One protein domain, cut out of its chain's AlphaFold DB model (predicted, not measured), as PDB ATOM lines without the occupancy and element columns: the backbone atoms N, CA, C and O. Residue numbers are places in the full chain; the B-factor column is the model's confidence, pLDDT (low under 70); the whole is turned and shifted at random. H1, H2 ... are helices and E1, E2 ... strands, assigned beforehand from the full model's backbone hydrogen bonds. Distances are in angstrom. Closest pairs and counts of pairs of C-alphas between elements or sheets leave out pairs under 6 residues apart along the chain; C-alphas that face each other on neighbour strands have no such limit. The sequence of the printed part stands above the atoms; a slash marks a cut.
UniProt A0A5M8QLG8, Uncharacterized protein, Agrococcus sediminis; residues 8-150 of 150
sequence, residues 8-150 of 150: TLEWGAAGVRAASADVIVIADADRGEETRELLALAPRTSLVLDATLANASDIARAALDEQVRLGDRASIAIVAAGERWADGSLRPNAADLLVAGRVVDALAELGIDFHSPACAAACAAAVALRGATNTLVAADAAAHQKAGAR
ATOM      1  N   THR A   8      39.294  -3.645  23.741       98.06
ATOM      2  CA  THR A   8      38.291  -3.096  24.662       98.06
ATOM      3  C   THR A   8      38.553  -3.561  26.092       98.06
ATOM      4  O   THR A   8      39.275  -4.531  26.323       98.06
ATOM      5  N   LEU A   9      38.005  -2.827  27.062       98.19
ATOM      6  CA  LEU A   9      38.058  -3.179  28.477       98.19
ATOM      7  C   LEU A   9      36.651  -3.093  29.056       98.19
ATOM      8  O   LEU A   9      36.062  -2.015  29.077       98.19
ATOM      9  N   GLU A  10      36.158  -4.220  29.547       97.38
ATOM     10  CA  GLU A  10      34.863  -4.373  30.203       97.38
ATOM     11  C   GLU A  10      35.036  -5.047  31.572       97.38
ATOM     12  O   GLU A  10      36.153  -5.363  31.991       97.38
ATOM     13  N   TRP A  11      33.930  -5.274  32.282       98.00
ATOM     14  CA  TRP A  11      33.960  -5.845  33.626       98.00
ATOM     15  C   TRP A  11      33.008  -7.021  33.818       98.00
ATOM     16  O   TRP A  11      31.845  -6.991  33.394       98.00
ATOM     17  N   GLY A  12      33.498  -8.020  34.551       97.75
ATOM     18  CA  GLY A  12      32.729  -9.137  35.075       97.75
ATOM     19  C   GLY A  12      31.881  -9.880  34.038       97.75
ATOM     20  O   GLY A  12      32.103  -9.860  32.826       97.75
ATOM     21  N   ALA A  13      30.842 -10.545  34.537       97.00
ATOM     22  CA  ALA A  13      30.004 -11.439  33.744       97.00
ATOM     23  C   ALA A  13      29.241 -10.724  32.612       97.00
ATOM     24  O   ALA A  13      28.944 -11.326  31.580       97.00
ATOM     25  N   ALA A  14      28.899  -9.445  32.805       96.00
ATOM     26  CA  ALA A  14      28.269  -8.634  31.767       96.00
ATOM     27  C   ALA A  14      29.240  -8.362  30.610       96.00
ATOM     28  O   ALA A  14      28.848  -8.535  29.458       96.00
ATOM     29  N   GLY A  15      30.500  -8.032  30.920       95.94
ATOM     30  CA  GLY A  15      31.561  -7.852  29.933       95.94
ATOM     31  C   GLY A  15      31.809  -9.111  29.110       95.94
ATOM     32  O   GLY A  15      31.775  -9.047  27.886       95.94
ATOM     33  N   VAL A  16      31.945 -10.276  29.757       96.88
ATOM     34  CA  VAL A  16      32.131 -11.557  29.042       96.88
ATOM     35  C   VAL A  16      30.961 -11.866  28.103       96.88
ATOM     36  O   VAL A  16      31.179 -12.278  26.970       96.88
ATOM     37  N   ARG A  17      29.713 -11.654  28.541       95.06
ATOM     38  CA  ARG A  17      28.530 -11.923  27.702       95.06
ATOM     39  C   ARG A  17      28.378 -10.955  26.533       95.06
ATOM     40  O   ARG A  17      27.816 -11.336  25.512       95.06
ATOM     41  N   ALA A  18      28.810  -9.709  26.707       91.69
ATOM     42  CA  ALA A  18      28.771  -8.698  25.658       91.69
ATOM     43  C   ALA A  18      29.957  -8.816  24.686       91.69
ATOM     44  O   ALA A  18      29.876  -8.307  23.568       91.69
ATOM     45  N   ALA A  19      31.043  -9.477  25.097       90.38
ATOM     46  CA  ALA A  19      32.238  -9.643  24.288       90.38
ATOM     47  C   ALA A  19      31.946 -10.494  23.044       90.38
ATOM     48  O   ALA A  19      31.771 -11.709  23.110       90.38
ATOM     49  N   SER A  20      31.949  -9.838  21.887       89.06
ATOM     50  CA  SER A  20      32.047 -10.476  20.576       89.06
ATOM     51  C   SER A  20      33.462 -10.250  20.052       89.06
ATOM     52  O   SER A  20      33.670  -9.395  19.195       89.06
ATOM     53  N   ALA A  21      34.425 -10.965  20.635       95.75
ATOM     54  CA  ALA A  21      35.845 -10.812  20.337       95.75
ATOM     55  C   ALA A  21      36.496 -12.149  19.961       95.75
ATOM     56  O   ALA A  21      36.085 -13.205  20.451       95.75
ATOM     57  N   ASP A  22      37.534 -12.096  19.133       97.69
ATOM     58  CA  ASP A  22      38.351 -13.260  18.775       97.69
ATOM     59  C   ASP A  22      39.147 -13.761  19.988       97.69
ATOM     60  O   ASP A  22      39.252 -14.966  20.222       97.69
ATOM     61  N   VAL A  23      39.639 -12.825  20.808       98.50
ATOM     62  CA  VAL A  23      40.346 -13.096  22.064       98.50
ATOM     63  C   VAL A  23      39.602 -12.452  23.229       98.50
ATOM     64  O   VAL A  23      39.297 -11.260  23.202       98.50
ATOM     65  N   ILE A  24      39.361 -13.221  24.288       98.56
ATOM     66  CA  ILE A  24      38.860 -12.718  25.568       98.56
ATOM     67  C   ILE A  24      39.941 -12.928  26.623       98.56
ATOM     68  O   ILE A  24      40.349 -14.056  26.887       98.56
ATOM     69  N   VAL A  25      40.386 -11.842  27.246       98.75
ATOM     70  CA  VAL A  25      41.356 -11.878  28.342       98.75
ATOM     71  C   VAL A  25      40.638 -11.582  29.650       98.75
ATOM     72  O   VAL A  25      40.224 -10.452  29.877       98.75
ATOM     73  N   ILE A  26      40.524 -12.566  30.532       98.62
ATOM     74  CA  ILE A  26      40.030 -12.363  31.894       98.62
ATOM     75  C   ILE A  26      41.196 -11.843  32.736       98.62
ATOM     76  O   ILE A  26      42.196 -12.536  32.890       98.62
ATOM     77  N   ALA A  27      41.091 -10.618  33.243       98.56
ATOM     78  CA  ALA A  27      42.110  -9.987  34.072       98.56
ATOM     79  C   ALA A  27      41.721 -10.089  35.549       98.56
ATOM     80  O   ALA A  27      40.758  -9.458  35.977       98.56
ATOM     81  N   ASP A  28      42.482 -10.876  36.305       97.62
ATOM     82  CA  ASP A  28      42.234 -11.153  37.718       97.62
ATOM     83  C   ASP A  28      43.580 -11.275  38.451       97.62
ATOM     84  O   ASP A  28      44.472 -12.019  38.033       97.62
ATOM     85  N   ALA A  29      43.771 -10.501  39.516       95.88
ATOM     86  CA  ALA A  29      45.021 -10.503  40.265       95.88
ATOM     87  C   ALA A  29      45.232 -11.771  41.106       95.88
ATOM     88  O   ALA A  29      46.389 -12.166  41.294       95.88
ATOM     89  N   ASP A  30      44.164 -12.406  41.597       92.69
ATOM     90  CA  ASP A  30      44.233 -13.556  42.506       92.69
ATOM     91  C   ASP A  30      43.739 -14.881  41.897       92.69
ATOM     92  O   ASP A  30      44.009 -15.948  42.459       92.69
ATOM     93  N   ARG A  31      43.126 -14.830  40.704       92.94
ATOM     94  CA  ARG A  31      42.510 -15.975  40.003       92.94
ATOM     95  C   ARG A  31      41.467 -16.682  40.873       92.94
ATOM     96  O   ARG A  31      41.471 -17.914  40.998       92.94
ATOM     97  N   GLY A  32      40.590 -15.893  41.480       90.88
ATOM     98  CA  GLY A  32      39.574 -16.319  42.427       90.88
ATOM     99  C   GLY A  32      38.394 -17.089  41.827       90.88
ATOM    100  O   GLY A  32      38.479 -17.802  40.818       90.88
ATOM    101  N   GLU A  33      37.257 -17.017  42.517       92.31
ATOM    102  CA  GLU A  33      36.005 -17.639  42.067       92.31
ATOM    103  C   GLU A  33      35.428 -16.928  40.843       92.31
ATOM    104  O   GLU A  33      34.901 -17.581  39.940       92.31
ATOM    105  N   GLU A  34      35.627 -15.620  40.771       94.31
ATOM    106  CA  GLU A  34      35.228 -14.758  39.676       94.31
ATOM    107  C   GLU A  34      35.868 -15.226  38.366       94.31
ATOM    108  O   GLU A  34      35.143 -15.469  37.402       94.31
ATOM    109  N   THR A  35      37.180 -15.500  38.331       96.12
ATOM    110  CA  THR A  35      37.822 -16.098  37.144       96.12
ATOM    111  C   THR A  35      37.131 -17.390  36.698       96.12
ATOM    112  O   THR A  35      36.853 -17.561  35.510       96.12
ATOM    113  N   ARG A  36      36.806 -18.300  37.627       95.69
ATOM    114  CA  ARG A  36      36.129 -19.569  37.292       95.69
ATOM    115  C   ARG A  36      34.744 -19.344  36.689       95.69
ATOM    116  O   ARG A  36      34.388 -20.018  35.723       95.69
ATOM    117  N   GLU A  37      33.975 -18.407  37.233       96.25
ATOM    118  CA  GLU A  37      32.669 -18.041  36.688       96.25
ATOM    119  C   GLU A  37      32.793 -17.429  35.287       96.25
ATOM    120  O   GLU A  37      32.072 -17.826  34.369       96.25
ATOM    121  N   LEU A  38      33.724 -16.492  35.100       97.56
ATOM    122  CA  LEU A  38      33.928 -15.818  33.820       97.56
ATOM    123  C   LEU A  38      34.395 -16.785  32.728       97.56
ATOM    124  O   LEU A  38      33.875 -16.732  31.612       97.56
ATOM    125  N   LEU A  39      35.287 -17.723  33.056       96.50
ATOM    126  CA  LEU A  39      35.698 -18.798  32.147       96.50
ATOM    127  C   LEU A  39      34.511 -19.670  31.716       96.50
ATOM    128  O   LEU A  39      34.425 -20.060  30.554       96.50
ATOM    129  N   ALA A  40      33.576 -19.959  32.627       96.31
ATOM    130  CA  ALA A  40      32.385 -20.749  32.315       96.31
ATOM    131  C   ALA A  40      31.376 -20.004  31.420       96.31
ATOM    132  O   ALA A  40      30.599 -20.644  30.708       96.31
ATOM    133  N   LEU A  41      31.379 -18.668  31.455       96.62
ATOM    134  CA  LEU A  41      30.514 -17.814  30.638       96.62
ATOM    135  C   LEU A  41      31.078 -17.525  29.244       96.62
ATOM    136  O   LEU A  41      30.317 -17.126  28.360       96.62
ATOM    137  N   ALA A  42      32.387 -17.677  29.056       94.88
ATOM    138  CA  ALA A  42      33.050 -17.279  27.827       94.88
ATOM    139  C   ALA A  42      32.586 -18.122  26.614       94.88
ATOM    140  O   ALA A  42      32.423 -19.345  26.725       94.88
ATOM    141  N   PRO A  43      32.371 -17.502  25.436       92.12
ATOM    142  CA  PRO A  43      32.009 -18.223  24.222       92.12
ATOM    143  C   PRO A  43      33.081 -19.240  23.831       92.12
ATOM    144  O   PRO A  43      34.270 -18.940  23.811       92.12
ATOM    145  N   ARG A  44      32.656 -20.433  23.404       90.88
ATOM    146  CA  ARG A  44      33.575 -21.478  22.908       90.88
ATOM    147  C   ARG A  44      34.255 -21.131  21.577       90.88
ATOM    148  O   ARG A  44      35.103 -21.886  21.121       90.88
ATOM    149  N   THR A  45      33.819 -20.057  20.927       92.75
ATOM    150  CA  THR A  45      34.331 -19.583  19.635       92.75
ATOM    151  C   THR A  45      35.530 -18.652  19.768       92.75
ATOM    152  O   THR A  45      36.187 -18.405  18.765       92.75
ATOM    153  N   SER A  46      35.804 -18.143  20.970       95.94
ATOM    154  CA  SER A  46      36.898 -17.208  21.243       95.94
ATOM    155  C   SER A  46      38.073 -17.929  21.901       95.94
ATOM    156  O   SER A  46      37.880 -18.891  22.652       95.94
ATOM    157  N   LEU A  47      39.293 -17.439  21.683       98.00
ATOM    158  CA  LEU A  47      40.436 -17.799  22.519       98.00
ATOM    159  C   LEU A  47      40.281 -17.108  23.877       98.00
ATOM    160  O   LEU A  47      40.292 -15.881  23.955       98.00
ATOM    161  N   VAL A  48      40.142 -17.886  24.950       98.12
ATOM    162  CA  VAL A  48      39.969 -17.354  26.310       98.12
ATOM    163  C   VAL A  48      41.266 -17.519  27.091       98.12
ATOM    164  O   VAL A  48      41.796 -18.624  27.189       98.12
ATOM    165  N   LEU A  49      41.771 -16.417  27.639       98.44
ATOM    166  CA  LEU A  49      43.049 -16.336  28.341       98.44
ATOM    167  C   LEU A  49      42.844 -15.755  29.741       98.44
ATOM    168  O   LEU A  49      42.084 -14.806  29.910       98.44
ATOM    169  N   ASP A  50      43.549 -16.283  30.738       97.69
ATOM    170  CA  ASP A  50      43.493 -15.813  32.120       97.69
ATOM    171  C   ASP A  50      44.792 -15.075  32.512       97.69
ATOM    172  O   ASP A  50      45.899 -15.623  32.624       97.69
ATOM    173  N   ALA A  51      44.660 -13.766  32.692       98.56
ATOM    174  CA  ALA A  51      45.747 -12.850  32.969       98.56
ATOM    175  C   ALA A  51      45.855 -12.530  34.459       98.56
ATOM    176  O   ALA A  51      44.870 -12.290  35.141       98.56
ATOM    177  N   THR A  52      47.101 -12.439  34.901       97.31
ATOM    178  CA  THR A  52      47.579 -11.904  36.178       97.31
ATOM    179  C   THR A  52      48.726 -10.944  35.886       97.31
ATOM    180  O   THR A  52      49.256 -10.900  34.773       97.31
ATOM    181  N   LEU A  53      49.219 -10.248  36.908       95.12
ATOM    182  CA  LEU A  53      50.424  -9.425  36.778       95.12
ATOM    183  C   LEU A  53      51.648 -10.216  36.293       95.12
ATOM    184  O   LEU A  53      52.476  -9.672  35.564       95.12
ATOM    185  N   ALA A  54      51.761 -11.487  36.692       95.44
ATOM    186  CA  ALA A  54      52.935 -12.314  36.426       95.44
ATOM    187  C   ALA A  54      53.040 -12.791  34.969       95.44
ATOM    188  O   ALA A  54      54.149 -13.012  34.494       95.44
ATOM    189  N   ASN A  55      51.914 -12.940  34.264       98.06
ATOM    190  CA  ASN A  55      51.873 -13.529  32.920       98.06
ATOM    191  C   ASN A  55      51.342 -12.572  31.840       98.06
ATOM    192  O   ASN A  55      51.168 -12.994  30.702       98.06
ATOM    193  N   ALA A  56      51.094 -11.296  32.150       98.25
ATOM    194  CA  ALA A  56      50.511 -10.341  31.201       98.25
ATOM    195  C   ALA A  56      51.261 -10.260  29.853       98.25
ATOM    196  O   ALA A  56      50.630 -10.166  28.801       98.25
ATOM    197  N   SER A  57      52.596 -10.360  29.859       98.56
ATOM    198  CA  SER A  57      53.395 -10.398  28.626       98.56
ATOM    199  C   SER A  57      53.181 -11.674  27.806       98.56
ATOM    200  O   SER A  57      53.204 -11.618  26.581       98.56
ATOM    201  N   ASP A  58      52.954 -12.817  28.453       98.81
ATOM    202  CA  ASP A  58      52.670 -14.078  27.761       98.81
ATOM    203  C   ASP A  58      51.261 -14.061  27.157       98.81
ATOM    204  O   ASP A  58      51.064 -14.522  26.036       98.81
ATOM    205  N   ILE A  59      50.305 -13.439  27.851       98.75
ATOM    206  CA  ILE A  59      48.937 -13.220  27.362       98.75
ATOM    207  C   ILE A  59      48.936 -12.336  26.112       98.75
ATOM    208  O   ILE A  59      48.272 -12.662  25.130       98.75
ATOM    209  N   ALA A  60      49.711 -11.247  26.113       98.81
ATOM    210  CA  ALA A  60      49.841 -10.380  24.945       98.81
ATOM    211  C   ALA A  60      50.437 -11.121  23.734       98.81
ATOM    212  O   ALA A  60      49.957 -10.947  22.614       98.81
ATOM    213  N   ARG A  61      51.431 -11.998  23.949       98.81
ATOM    214  CA  ARG A  61      51.976 -12.849  22.877       98.81
ATOM    215  C   ARG A  61      50.951 -13.851  22.360       98.81
ATOM    216  O   ARG A  61      50.798 -13.955  21.153       98.81
ATOM    217  N   ALA A  62      50.209 -14.516  23.242       98.75
ATOM    218  CA  ALA A  62      49.161 -15.448  22.831       98.75
ATOM    219  C   ALA A  62      48.065 -14.758  21.994       98.75
ATOM    220  O   ALA A  62      47.588 -15.323  21.013       98.75
ATOM    221  N   ALA A  63      47.701 -13.516  22.332       98.50
ATOM    222  CA  ALA A  63      46.769 -12.726  21.528       98.50
ATOM    223  C   ALA A  63      47.347 -12.344  20.151       98.50
ATOM    224  O   ALA A  63      46.631 -12.372  19.150       98.50
ATOM    225  N   LEU A  64      48.643 -12.019  20.077       98.56
ATOM    226  CA  LEU A  64      49.328 -11.779  18.804       98.56
ATOM    227  C   LEU A  64      49.409 -13.053  17.950       98.56
ATOM    228  O   LEU A  64      49.164 -12.990  16.746       98.56
ATOM    229  N   ASP A  65      49.714 -14.200  18.556       98.62
ATOM    230  CA  ASP A  65      49.748 -15.495  17.870       98.62
ATOM    231  C   ASP A  65      48.375 -15.834  17.275       98.62
ATOM    232  O   ASP A  65      48.284 -16.302  16.139       98.62
ATOM    233  N   GLU A  66      47.296 -15.526  17.999       98.19
ATOM    234  CA  GLU A  66      45.931 -15.693  17.500       98.19
ATOM    235  C   GLU A  66      45.620 -14.760  16.325       98.19
ATOM    236  O   GLU A  66      45.057 -15.199  15.322       98.19
ATOM    237  N   GLN A  67      46.060 -13.500  16.384       97.56
ATOM    238  CA  GLN A  67      45.961 -12.581  15.248       97.56
ATOM    239  C   GLN A  67      46.689 -13.128  14.010       97.56
ATOM    240  O   GLN A  67      46.147 -13.121  12.904       97.56
ATOM    241  N   VAL A  68      47.903 -13.652  14.186       98.12
ATOM    242  CA  VAL A  68      48.665 -14.280  13.096       98.12
ATOM    243  C   VAL A  68      47.926 -15.500  12.545       98.12
ATOM    244  O   VAL A  68      47.858 -15.672  11.328       98.12
ATOM    245  N   ARG A  69      47.337 -16.330  13.414       98.19
ATOM    246  CA  ARG A  69      46.559 -17.514  13.023       98.19
ATOM    247  C   ARG A  69      45.321 -17.153  12.198       98.19
ATOM    248  O   ARG A  69      44.984 -17.887  11.271       98.19
ATOM    249  N   LEU A  70      44.640 -16.059  12.541       97.12
ATOM    250  CA  LEU A  70      43.475 -15.560  11.809       97.12
ATOM    251  C   LEU A  70      43.855 -14.950  10.454       97.12
ATOM    252  O   LEU A  70      43.046 -14.980   9.529       97.12
ATOM    253  N   GLY A  71      45.080 -14.430  10.322       96.88
ATOM    254  CA  GLY A  71      45.531 -13.741   9.110       96.88
ATOM    255  C   GLY A  71      44.831 -12.398   8.878       96.88
ATOM    256  O   GLY A  71      44.904 -11.855   7.777       96.88
ATOM    257  N   ASP A  72      44.161 -11.874   9.904       95.00
ATOM    258  CA  ASP A  72      43.458 -10.595   9.929       95.00
ATOM    259  C   ASP A  72      43.553  -9.998  11.341       95.00
ATOM    260  O   ASP A  72      44.012 -10.658  12.276       95.00
ATOM    261  N   ARG A  73      43.137  -8.745  11.505       94.44
ATOM    262  CA  ARG A  73      43.104  -8.049  12.788       94.44
ATOM    263  C   ARG A  73      42.192  -8.774  13.782       94.44
ATOM    264  O   ARG A  73      40.979  -8.789  13.602       94.44
ATOM    265  N   ALA A  74      42.768  -9.273  14.875       96.44
ATOM    266  CA  ALA A  74      42.001  -9.874  15.961       96.44
ATOM    267  C   ALA A  74      41.382  -8.788  16.848       96.44
ATOM    268  O   ALA A  74      42.074  -7.867  17.296       96.44
ATOM    269  N   SER A  75      40.093  -8.930  17.130       97.25
ATOM    270  CA  SER A  75      39.387  -8.197  18.177       97.25
ATOM    271  C   SER A  75      39.694  -8.807  19.550       97.25
ATOM    272  O   SER A  75      39.656 -10.025  19.729       97.25
ATOM    273  N   ILE A  76      40.029  -7.964  20.529       98.38
ATOM    274  CA  ILE A  76      40.479  -8.382  21.862       98.38
ATOM    275  C   ILE A  76      39.612  -7.697  22.918       98.38
ATOM    276  O   ILE A  76      39.653  -6.477  23.075       98.38
ATOM    277  N   ALA A  77      38.857  -8.479  23.682       98.25
ATOM    278  CA  ALA A  77      38.104  -7.993  24.831       98.25
ATOM    279  C   ALA A  77      38.835  -8.359  26.123       98.25
ATOM    280  O   ALA A  77      38.913  -9.529  26.495       98.25
ATOM    281  N   ILE A  78      39.356  -7.361  26.830       98.69
ATOM    282  CA  ILE A  78      39.861  -7.547  28.190       98.69
ATOM    283  C   ILE A  78      38.679  -7.382  29.143       98.69
ATOM    284  O   ILE A  78      37.944  -6.401  29.065       98.69
ATOM    285  N   VAL A  79      38.482  -8.332  30.049       98.62
ATOM    286  CA  VAL A  79      37.420  -8.302  31.050       98.62
ATOM    287  C   VAL A  79      38.048  -8.401  32.429       98.62
ATOM    288  O   VAL A  79      38.512  -9.467  32.825       98.62
ATOM    289  N   ALA A  80      38.075  -7.288  33.157       98.56
ATOM    290  CA  ALA A  80      38.516  -7.296  34.547       98.56
ATOM    291  C   ALA A  80      37.475  -8.018  35.411       98.56
ATOM    292  O   ALA A  80      36.273  -7.753  35.285       98.56
ATOM    293  N   ALA A  81      37.929  -8.950  36.252       97.88
ATOM    294  CA  ALA A  81      37.048  -9.824  37.019       97.88
ATOM    295  C   ALA A  81      36.164  -9.022  37.981       97.88
ATOM    296  O   ALA A  81      34.934  -9.135  37.935       97.88
ATOM    297  N   GLY A  82      36.790  -8.124  38.742       95.56
ATOM    298  CA  GLY A  82      36.129  -7.392  39.804       95.56
ATOM    299  C   GLY A  82      35.782  -8.311  40.971       95.56
ATOM    300  O   GLY A  82      36.101  -9.490  41.002       95.56
ATOM    301  N   GLU A  83      35.066  -7.747  41.927       93.06
ATOM    302  CA  GLU A  83      34.501  -8.443  43.075       93.06
ATOM    303  C   GLU A  83      32.973  -8.324  43.053       93.06
ATOM    304  O   GLU A  83      32.365  -7.738  42.148       93.06
ATOM    305  N   ARG A  84      32.332  -8.818  44.114       91.62
ATOM    306  CA  ARG A  84      30.908  -8.617  44.367       91.62
ATOM    307  C   ARG A  84      30.674  -7.773  45.610       91.62
ATOM    308  O   ARG A  84      31.321  -7.936  46.643       91.62
ATOM    309  N   TRP A  85      29.703  -6.872  45.523       91.62
ATOM    310  CA  TRP A  85      29.070  -6.304  46.708       91.62
ATOM    311  C   TRP A  85      28.244  -7.372  47.438       91.62
ATOM    312  O   TRP A  85      27.960  -8.441  46.899       91.62
ATOM    313  N   ALA A  86      27.812  -7.072  48.666       88.88
ATOM    314  CA  ALA A  86      26.981  -7.986  49.458       88.88
ATOM    315  C   ALA A  86      25.625  -8.309  48.796       88.88
ATOM    316  O   ALA A  86      25.037  -9.350  49.069       88.88
ATOM    317  N   ASP A  87      25.135  -7.434  47.914       92.25
ATOM    318  CA  ASP A  87      23.931  -7.658  47.105       92.25
ATOM    319  C   ASP A  87      24.202  -8.465  45.817       92.25
ATOM    320  O   ASP A  87      23.300  -8.664  45.002       92.25
ATOM    321  N   GLY A  88      25.439  -8.933  45.625       90.31
ATOM    322  CA  GLY A  88      25.881  -9.718  44.476       90.31
ATOM    323  C   GLY A  88      26.201  -8.898  43.226       90.31
ATOM    324  O   GLY A  88      26.637  -9.486  42.230       90.31
ATOM    325  N   SER A  89      26.005  -7.576  43.248       94.12
ATOM    326  CA  SER A  89      26.334  -6.702  42.120       94.12
ATOM    327  C   SER A  89      27.846  -6.548  41.939       94.12
ATOM    328  O   SER A  89      28.622  -6.704  42.882       94.12
ATOM    329  N   LEU A  90      28.273  -6.260  40.706       95.44
ATOM    330  CA  LEU A  90      29.684  -6.070  40.373       95.44
ATOM    331  C   LEU A  90      30.280  -4.899  41.168       95.44
ATOM    332  O   LEU A  90      29.759  -3.781  41.153       95.44
ATOM    333  N   ARG A  91      31.438  -5.147  41.767       95.19
ATOM    334  CA  ARG A  91      32.300  -4.159  42.398       95.19
ATOM    335  C   ARG A  91      33.634  -4.103  41.647       95.19
ATOM    336  O   ARG A  91      34.387  -5.067  41.710       95.19
ATOM    337  N   PRO A  92      33.980  -2.993  40.974       95.44
ATOM    338  CA  PRO A  92      35.311  -2.838  40.395       95.44
ATOM    339  C   PRO A  92      36.414  -2.980  41.451       95.44
ATOM    340  O   PRO A  92      36.302  -2.427  42.550       95.44
ATOM    341  N   ASN A  93      37.477  -3.696  41.093       93.88
ATOM    342  CA  ASN A  93      38.645  -3.964  41.926       93.88
ATOM    343  C   ASN A  93      39.885  -3.293  41.297       93.88
ATOM    344  O   ASN A  93      40.036  -3.275  40.071       93.88
ATOM    345  N   ALA A  94      40.746  -2.681  42.118       95.12
ATOM    346  CA  ALA A  94      41.893  -1.937  41.607       95.12
ATOM    347  C   ALA A  94      43.025  -2.872  41.159       95.12
ATOM    348  O   ALA A  94      43.644  -2.609  40.128       95.12
ATOM    349  N   ALA A  95      43.278  -3.962  41.880       96.25
ATOM    350  CA  ALA A  95      44.220  -5.006  41.488       96.25
ATOM    351  C   ALA A  95      43.927  -5.565  40.080       96.25
ATOM    352  O   ALA A  95      44.831  -5.602  39.242       96.25
ATOM    353  N   ASP A  96      42.673  -5.889  39.773       97.75
ATOM    354  CA  ASP A  96      42.260  -6.412  38.462       97.75
ATOM    355  C   ASP A  96      42.387  -5.367  37.353       97.75
ATOM    356  O   ASP A  96      42.809  -5.674  36.235       97.75
ATOM    357  N   LEU A  97      42.100  -4.096  37.666       98.00
ATOM    358  CA  LEU A  97      42.344  -2.990  36.741       98.00
ATOM    359  C   LEU A  97      43.834  -2.869  36.395       98.00
ATOM    360  O   LEU A  97      44.179  -2.603  35.242       98.00
ATOM    361  N   LEU A  98      44.725  -3.069  37.371       98.00
ATOM    362  CA  LEU A  98      46.172  -3.045  37.143       98.00
ATOM    363  C   LEU A  98      46.627  -4.237  36.293       98.00
ATOM    364  O   LEU A  98      47.496  -4.062  35.437       98.00
ATOM    365  N   VAL A  99      46.028  -5.418  36.473       98.38
ATOM    366  CA  VAL A  99      46.256  -6.573  35.590       98.38
ATOM    367  C   VAL A  99      45.837  -6.243  34.160       98.38
ATOM    368  O   VAL A  99      46.646  -6.387  33.243       98.38
ATOM    369  N   ALA A 100      44.617  -5.739  33.969       98.62
ATOM    370  CA  ALA A 100      44.113  -5.341  32.659       98.62
ATOM    371  C   ALA A 100      45.028  -4.297  32.001       98.62
ATOM    372  O   ALA A 100      45.434  -4.455  30.850       98.62
ATOM    373  N   GLY A 101      45.430  -3.270  32.752       98.56
ATOM    374  CA  GLY A 101      46.361  -2.248  32.285       98.56
ATOM    375  C   GLY A 101      47.723  -2.810  31.880       98.56
ATOM    376  O   GLY A 101      48.283  -2.384  30.875       98.56
ATOM    377  N   ARG A 102      48.238  -3.807  32.609       98.50
ATOM    378  CA  ARG A 102      49.503  -4.472  32.277       98.50
ATOM    379  C   ARG A 102      49.411  -5.303  30.996       98.50
ATOM    380  O   ARG A 102      50.393  -5.369  30.261       98.50
ATOM    381  N   VAL A 103      48.256  -5.911  30.719       98.81
ATOM    382  CA  VAL A 103      47.996  -6.591  29.440       98.81
ATOM    383  C   VAL A 103      47.945  -5.578  28.297       98.81
ATOM    384  O   VAL A 103      48.579  -5.809  27.274       98.81
ATOM    385  N   VAL A 104      47.258  -4.441  28.470       98.81
ATOM    386  CA  VAL A 104      47.212  -3.370  27.451       98.81
ATOM    387  C   VAL A 104      48.614  -2.837  27.142       98.81
ATOM    388  O   VAL A 104      48.972  -2.720  25.976       98.81
ATOM    389  N   ASP A 105      49.417  -2.556  28.172       98.69
ATOM    390  CA  ASP A 105      50.820  -2.128  28.049       98.69
ATOM    391  C   ASP A 105      51.643  -3.142  27.230       98.69
ATOM    392  O   ASP A 105      52.314  -2.781  26.268       98.69
ATOM    393  N   ALA A 106      51.506  -4.437  27.539       98.75
ATOM    394  CA  ALA A 106      52.198  -5.503  26.815       98.75
ATOM    395  C   ALA A 106      51.700  -5.697  25.366       98.75
ATOM    396  O   ALA A 106      52.493  -6.026  24.489       98.75
ATOM    397  N   LEU A 107      50.408  -5.492  25.090       98.75
ATOM    398  CA  LEU A 107      49.863  -5.504  23.727       98.75
ATOM    399  C   LEU A 107      50.413  -4.333  22.901       98.75
ATOM    400  O   LEU A 107      50.815  -4.528  21.753       98.75
ATOM    401  N   ALA A 108      50.494  -3.141  23.497       98.44
ATOM    402  CA  ALA A 108      51.051  -1.957  22.849       98.44
ATOM    403  C   ALA A 108      52.547  -2.127  22.528       98.44
ATOM    404  O   ALA A 108      52.977  -1.761  21.434       98.44
ATOM    405  N   GLU A 109      53.330  -2.758  23.414       98.44
ATOM    406  CA  GLU A 109      54.735  -3.130  23.146       98.44
ATOM    407  C   GLU A 109      54.886  -4.049  21.914       98.44
ATOM    408  O   GLU A 109      55.924  -4.029  21.251       98.44
ATOM    409  N   LEU A 110      53.850  -4.827  21.580       98.44
ATOM    410  CA  LEU A 110      53.792  -5.699  20.401       98.44
ATOM    411  C   LEU A 110      53.147  -5.033  19.170       98.44
ATOM    412  O   LEU A 110      52.978  -5.686  18.140       98.44
ATOM    413  N   GLY A 111      52.794  -3.746  19.251       97.56
ATOM    414  CA  GLY A 111      52.179  -2.986  18.158       97.56
ATOM    415  C   GLY A 111      50.654  -3.113  18.055       97.56
ATOM    416  O   GLY A 111      50.083  -2.708  17.046       97.56
ATOM    417  N   ILE A 112      49.983  -3.664  19.073       97.75
ATOM    418  CA  ILE A 112      48.518  -3.701  19.180       97.75
ATOM    419  C   ILE A 112      48.076  -2.565  20.118       97.75
ATOM    420  O   ILE A 112      47.857  -2.766  21.311       97.75
ATOM    421  N   ASP A 113      47.975  -1.346  19.583       96.12
ATOM    422  CA  ASP A 113      47.799  -0.105  20.359       96.12
ATOM    423  C   ASP A 113      46.482   0.648  20.082       96.12
ATOM    424  O   ASP A 113      46.172   1.644  20.738       96.12
ATOM    425  N   PHE A 114      45.644   0.161  19.162       96.88
ATOM    426  CA  PHE A 114      44.338   0.761  18.887       96.88
ATOM    427  C   PHE A 114      43.284   0.327  19.913       96.88
ATOM    428  O   PHE A 114      42.389  -0.480  19.639       96.88
ATOM    429  N   HIS A 115      43.408   0.865  21.118       97.25
ATOM    430  CA  HIS A 115      42.607   0.482  22.270       97.25
ATOM    431  C   HIS A 115      41.606   1.567  22.696       97.25
ATOM    432  O   HIS A 115      41.761   2.753  22.396       97.25
ATOM    433  N   SER A 116      40.587   1.167  23.452       97.50
ATOM    434  CA  SER A 116      39.553   2.070  23.971       97.50
ATOM    435  C   SER A 116      40.082   3.082  25.015       97.50
ATOM    436  O   SER A 116      41.174   2.895  25.565       97.50
ATOM    437  N   PRO A 117      39.320   4.141  25.366       97.69
ATOM    438  CA  PRO A 117      39.684   5.056  26.452       97.69
ATOM    439  C   PRO A 117      39.801   4.368  27.820       97.69
ATOM    440  O   PRO A 117      40.650   4.746  28.624       97.69
ATOM    441  N   ALA A 118      38.988   3.337  28.078       97.62
ATOM    442  CA  ALA A 118      39.075   2.552  29.308       97.62
ATOM    443  C   ALA A 118      40.409   1.789  29.385       97.62
ATOM    444  O   ALA A 118      41.073   1.812  30.423       97.62
ATOM    445  N   CYS A 119      40.856   1.207  28.266       98.56
ATOM    446  CA  CYS A 119      42.181   0.593  28.157       98.56
ATOM    447  C   CYS A 119      43.299   1.614  28.407       98.56
ATOM    448  O   CYS A 119      44.234   1.319  29.148       98.56
ATOM    449  N   ALA A 120      43.185   2.822  27.842       98.50
ATOM    450  CA  ALA A 120      44.168   3.888  28.037       98.50
ATOM    451  C   ALA A 120      44.316   4.265  29.523       98.50
ATOM    452  O   ALA A 120      45.431   4.381  30.028       98.50
ATOM    453  N   ALA A 121      43.192   4.413  30.235       98.62
ATOM    454  CA  ALA A 121      43.185   4.726  31.663       98.62
ATOM    455  C   ALA A 121      43.807   3.602  32.509       98.62
ATOM    456  O   ALA A 121      44.638   3.875  33.378       98.62
ATOM    457  N   ALA A 122      43.452   2.345  32.228       98.50
ATOM    458  CA  ALA A 122      44.015   1.183  32.913       98.50
ATOM    459  C   ALA A 122      45.531   1.064  32.679       98.50
ATOM    460  O   ALA A 122      46.295   0.895  33.629       98.50
ATOM    461  N   CYS A 123      45.973   1.210  31.427       98.62
ATOM    462  CA  CYS A 123      47.384   1.176  31.044       98.62
ATOM    463  C   CYS A 123      48.184   2.272  31.759       98.62
ATOM    464  O   CYS A 123      49.183   1.983  32.418       98.62
ATOM    465  N   ALA A 124      47.695   3.518  31.735       98.56
ATOM    466  CA  ALA A 124      48.341   4.632  32.427       98.56
ATOM    467  C   ALA A 124      48.483   4.376  33.938       98.56
ATOM    468  O   ALA A 124      49.548   4.626  34.506       98.56
ATOM    469  N   ALA A 125      47.444   3.833  34.586       97.94
ATOM    470  CA  ALA A 125      47.498   3.461  35.997       97.94
ATOM    471  C   ALA A 125      48.533   2.355  36.261       97.94
ATOM    472  O   ALA A 125      49.359   2.493  37.163       97.94
ATOM    473  N   ALA A 126      48.539   1.290  35.452       97.25
ATOM    474  CA  ALA A 126      49.484   0.183  35.586       97.25
ATOM    475  C   ALA A 126      50.942   0.631  35.400       97.25
ATOM    476  O   ALA A 126      51.819   0.233  36.170       97.25
ATOM    477  N   VAL A 127      51.206   1.505  34.424       97.44
ATOM    478  CA  VAL A 127      52.539   2.071  34.184       97.44
ATOM    479  C   VAL A 127      52.971   2.963  35.348       97.44
ATOM    480  O   VAL A 127      54.067   2.777  35.878       97.44
ATOM    481  N   ALA A 128      52.115   3.892  35.781       97.81
ATOM    482  CA  ALA A 128      52.437   4.840  36.849       97.81
ATOM    483  C   ALA A 128      52.633   4.160  38.215       97.81
ATOM    484  O   ALA A 128      53.453   4.604  39.018       97.81
ATOM    485  N   LEU A 129      51.900   3.075  38.480       96.44
ATOM    486  CA  LEU A 129      51.893   2.381  39.771       96.44
ATOM    487  C   LEU A 129      52.786   1.138  39.812       96.44
ATOM    488  O   LEU A 129      52.800   0.448  40.829       96.44
ATOM    489  N   ARG A 130      53.572   0.869  38.764       93.38
ATOM    490  CA  ARG A 130      54.426  -0.325  38.627       93.38
ATOM    491  C   ARG A 130      55.300  -0.622  39.852       93.38
ATOM    492  O   ARG A 130      55.487  -1.779  40.212       93.38
ATOM    493  N   GLY A 131      55.834   0.414  40.505       92.94
ATOM    494  CA  GLY A 131      56.662   0.266  41.711       92.94
ATOM    495  C   GLY A 131      55.883  -0.083  42.987       92.94
ATOM    496  O   GLY A 131      56.477  -0.554  43.951       92.94
ATOM    497  N   ALA A 132      54.567   0.136  43.000       92.75
ATOM    498  CA  ALA A 132      53.686  -0.078  44.150       92.75
ATOM    499  C   ALA A 132      52.679  -1.223  43.947       92.75
ATOM    500  O   ALA A 132      51.948  -1.555  44.880       92.75
ATOM    501  N   THR A 133      52.633  -1.839  42.759       89.94
ATOM    502  CA  THR A 133      51.591  -2.796  42.363       89.94
ATOM    503  C   THR A 133      51.399  -3.924  43.377       89.94
ATOM    504  O   THR A 133      50.277  -4.149  43.816       89.94
ATOM    505  N   ASN A 134      52.474  -4.579  43.825       88.88
ATOM    506  CA  ASN A 134      52.366  -5.690  44.780       88.88
ATOM    507  C   ASN A 134      51.722  -5.264  46.110       88.88
ATOM    508  O   ASN A 134      50.929  -6.008  46.681       88.88
ATOM    509  N   THR A 135      52.030  -4.058  46.591       92.38
ATOM    510  CA  THR A 135      51.453  -3.514  47.827       92.38
ATOM    511  C   THR A 135      49.967  -3.204  47.658       92.38
ATOM    512  O   THR A 135      49.185  -3.464  48.568       92.38
ATOM    513  N   LEU A 136      49.572  -2.672  46.498       90.00
ATOM    514  CA  LEU A 136      48.174  -2.365  46.189       90.00
ATOM    515  C   LEU A 136      47.332  -3.642  46.079       90.00
ATOM    516  O   LEU A 136      46.284  -3.727  46.709       90.00
ATOM    517  N   VAL A 137      47.835  -4.662  45.378       89.69
ATOM    518  CA  VAL A 137      47.173  -5.973  45.271       89.69
ATOM    519  C   VAL A 137      47.004  -6.616  46.647       89.69
ATOM    520  O   VAL A 137      45.923  -7.088  46.986       89.69
ATOM    521  N   ALA A 138      48.051  -6.597  47.478       89.12
ATOM    522  CA  ALA A 138      47.973  -7.134  48.835       89.12
ATOM    523  C   ALA A 138      46.955  -6.378  49.710       89.12
ATOM    524  O   ALA A 138      46.293  -6.986  50.552       89.12
ATOM    525  N   ALA A 139      46.824  -5.061  49.520       88.81
ATOM    526  CA  ALA A 139      45.843  -4.251  50.233       88.81
ATOM    527  C   ALA A 139      44.399  -4.594  49.827       88.81
ATOM    528  O   ALA A 139      43.555  -4.727  50.716       88.81
ATOM    529  N   ASP A 140      44.134  -4.792  48.531       86.75
ATOM    530  CA  ASP A 140      42.821  -5.218  48.027       86.75
ATOM    531  C   ASP A 140      42.453  -6.614  48.552       86.75
ATOM    532  O   ASP A 140      41.399  -6.778  49.170       86.75
ATOM    533  N   ALA A 141      43.362  -7.590  48.453       84.56
ATOM    534  CA  ALA A 141      43.135  -8.941  48.977       84.56
ATOM    535  C   ALA A 141      42.808  -8.938  50.485       84.56
ATOM    536  O   ALA A 141      41.895  -9.625  50.956       84.56
ATOM    537  N   ALA A 142      43.514  -8.114  51.267       82.75
ATOM    538  CA  ALA A 142      43.249  -7.964  52.697       82.75
ATOM    539  C   ALA A 142      41.903  -7.275  52.989       82.75
ATOM    540  O   ALA A 142      41.269  -7.564  54.010       82.75
ATOM    541  N   ALA A 143      41.466  -6.345  52.137       80.00
ATOM    542  CA  ALA A 143      40.159  -5.707  52.252       80.00
ATOM    543  C   ALA A 143      39.027  -6.697  51.936       80.00
ATOM    544  O   ALA A 143      38.043  -6.741  52.679       80.00
ATOM    545  N   HIS A 144      39.204  -7.530  50.909       75.12
ATOM    546  CA  HIS A 144      38.253  -8.565  50.514       75.12
ATOM    547  C   HIS A 144      38.061  -9.622  51.614       75.12
ATOM    548  O   HIS A 144      36.939  -9.883  52.054       75.12
ATOM    549  N   GLN A 145      39.156 -10.146  52.179       74.38
ATOM    550  CA  GLN A 145      39.084 -11.134  53.263       74.38
ATOM    551  C   GLN A 145      38.353 -10.602  54.510       74.38
ATOM    552  O   GLN A 145      37.636 -11.344  55.183       74.38
ATOM    553  N   LYS A 146      38.487  -9.304  54.817       70.75
ATOM    554  CA  LYS A 146      37.747  -8.660  55.917       70.75
ATOM    555  C   LYS A 146      36.256  -8.501  55.624       70.75
ATOM    556  O   LYS A 146      35.475  -8.478  56.573       70.75
ATOM    557  N   ALA A 147      35.873  -8.353  54.357       67.94
ATOM    558  CA  ALA A 147      34.474  -8.269  53.957       67.94
ATOM    559  C   ALA A 147      33.769  -9.630  54.083       67.94
ATOM    560  O   ALA A 147      32.642  -9.664  54.562       67.94
ATOM    561  N   GLY A 148      34.445 -10.735  53.746       60.50
ATOM    562  CA  GLY A 148      33.890 -12.094  53.869       60.50
ATOM    563  C   GLY A 148      33.838 -12.664  55.296       60.50
ATOM    564  O   GLY A 148      33.181 -13.672  55.530       60.50
ATOM    565  N   ALA A 149      34.525 -12.041  56.259       59.25
ATOM    566  CA  ALA A 149      34.549 -12.465  57.664       59.25
ATOM    567  C   ALA A 149      33.473 -11.795  58.549       59.25
ATOM    568  O   ALA A 149      33.504 -11.962  59.772       59.25
ATOM    569  N   ARG A 150      32.571 -10.998  57.965       48.91
ATOM    570  CA  ARG A 150      31.480 -10.283  58.649       48.91
ATOM    571  C   ARG A 150      30.124 -10.824  58.229       48.91
ATOM    572  O   ARG A 150      29.237 -10.824  59.107       48.91
TER     573      ARG A 150
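This is residues 8 to 150 of the 150 residues of an uncharacterized protein of Agrococcus sediminis (UniProt A0A5M8QLG8). A twisted sheet of four parallel strands is held between two helices, H1 and H2, over one face and two, H3 and H4, over the other, in three layers. H5 crosses H4 and reaches the edge strand E1, while H6 begins beside the start of H4 and runs out beyond the ends of the strands, lengthening the whole. The printed part has 143 residues, in the order E1 H1 E2 H2 E3 H3 E4 H4 H5 H6, and the sheet's order is E1 E4 E2 E3. The class is mixed, helices and strands; the whole is compact, with a radius of gyration of the C-alphas of 14.5 A, and elongated, spanning 52 by 34 by 23 A.

The strands E1, residues 8 to 11, E2, 23 to 27, E3, 47 to 51, and E4, 76 to 80, are parallel, with E1 and E3 as edge strands. Within hydrogen-bond range are N 10 and O 78 across the neighbours E1 and E4, at 2.9 A, N 25 and O 77 across the neighbours E4 and E2, at 2.8 A, and N 26 and O 49 across the neighbours E2 and E3, at 2.8 A. H1, residues 12 to 18, touches H2, residues 33 to 41, at a shallow tilt of 13 degrees, the same way; their closest C-alphas, of Ala 13 and Leu 38, are 5.9 A apart. E2, H2 and E3 form a strand-helix-strand unit, two parallel neighbour strands with a helix between them in the chain, with a right-handed crossover. On the opposite face from H1 and H2, H3, residues 56 to 70, touches H4, residues 94 to 109, at a steep tilt of 51 degrees; their closest C-alphas, of Ala 56 and Val 103, are 4.8 A apart. H4 is the hub, touching three helices. It is about perpendicular, at 84 degrees, to H5, residues 117 to 128, with the C-alphas of Gly 101 and Cys 123 closest at 3.8 A. H6, residues 133 to 148, is not on the sheet; its residues 133 to 140 alone touch H4, closest at the C-alphas of Val 137 and Ala 95, 4.9 A. In H1 to H6, every O i to N i+4 pair is within hydrogen-bond range.

E1 begins at C-alpha 8, (38.291, -3.096, 24.662). H3 is 21.3 A long, H4 22.5 A and H6 23.1 A. H6 ends at C-alpha 148, (33.890, -12.094, 53.869).

The C-alphas of Gly 71 and Arg 150, the two farthest apart, are 51.6 A apart. The printed part has no cut. The link from E4 to H4 is long, with residues 83 to 84 paired antiparallel with 90 to 91. Residues 147 to 150 have pLDDT under 70.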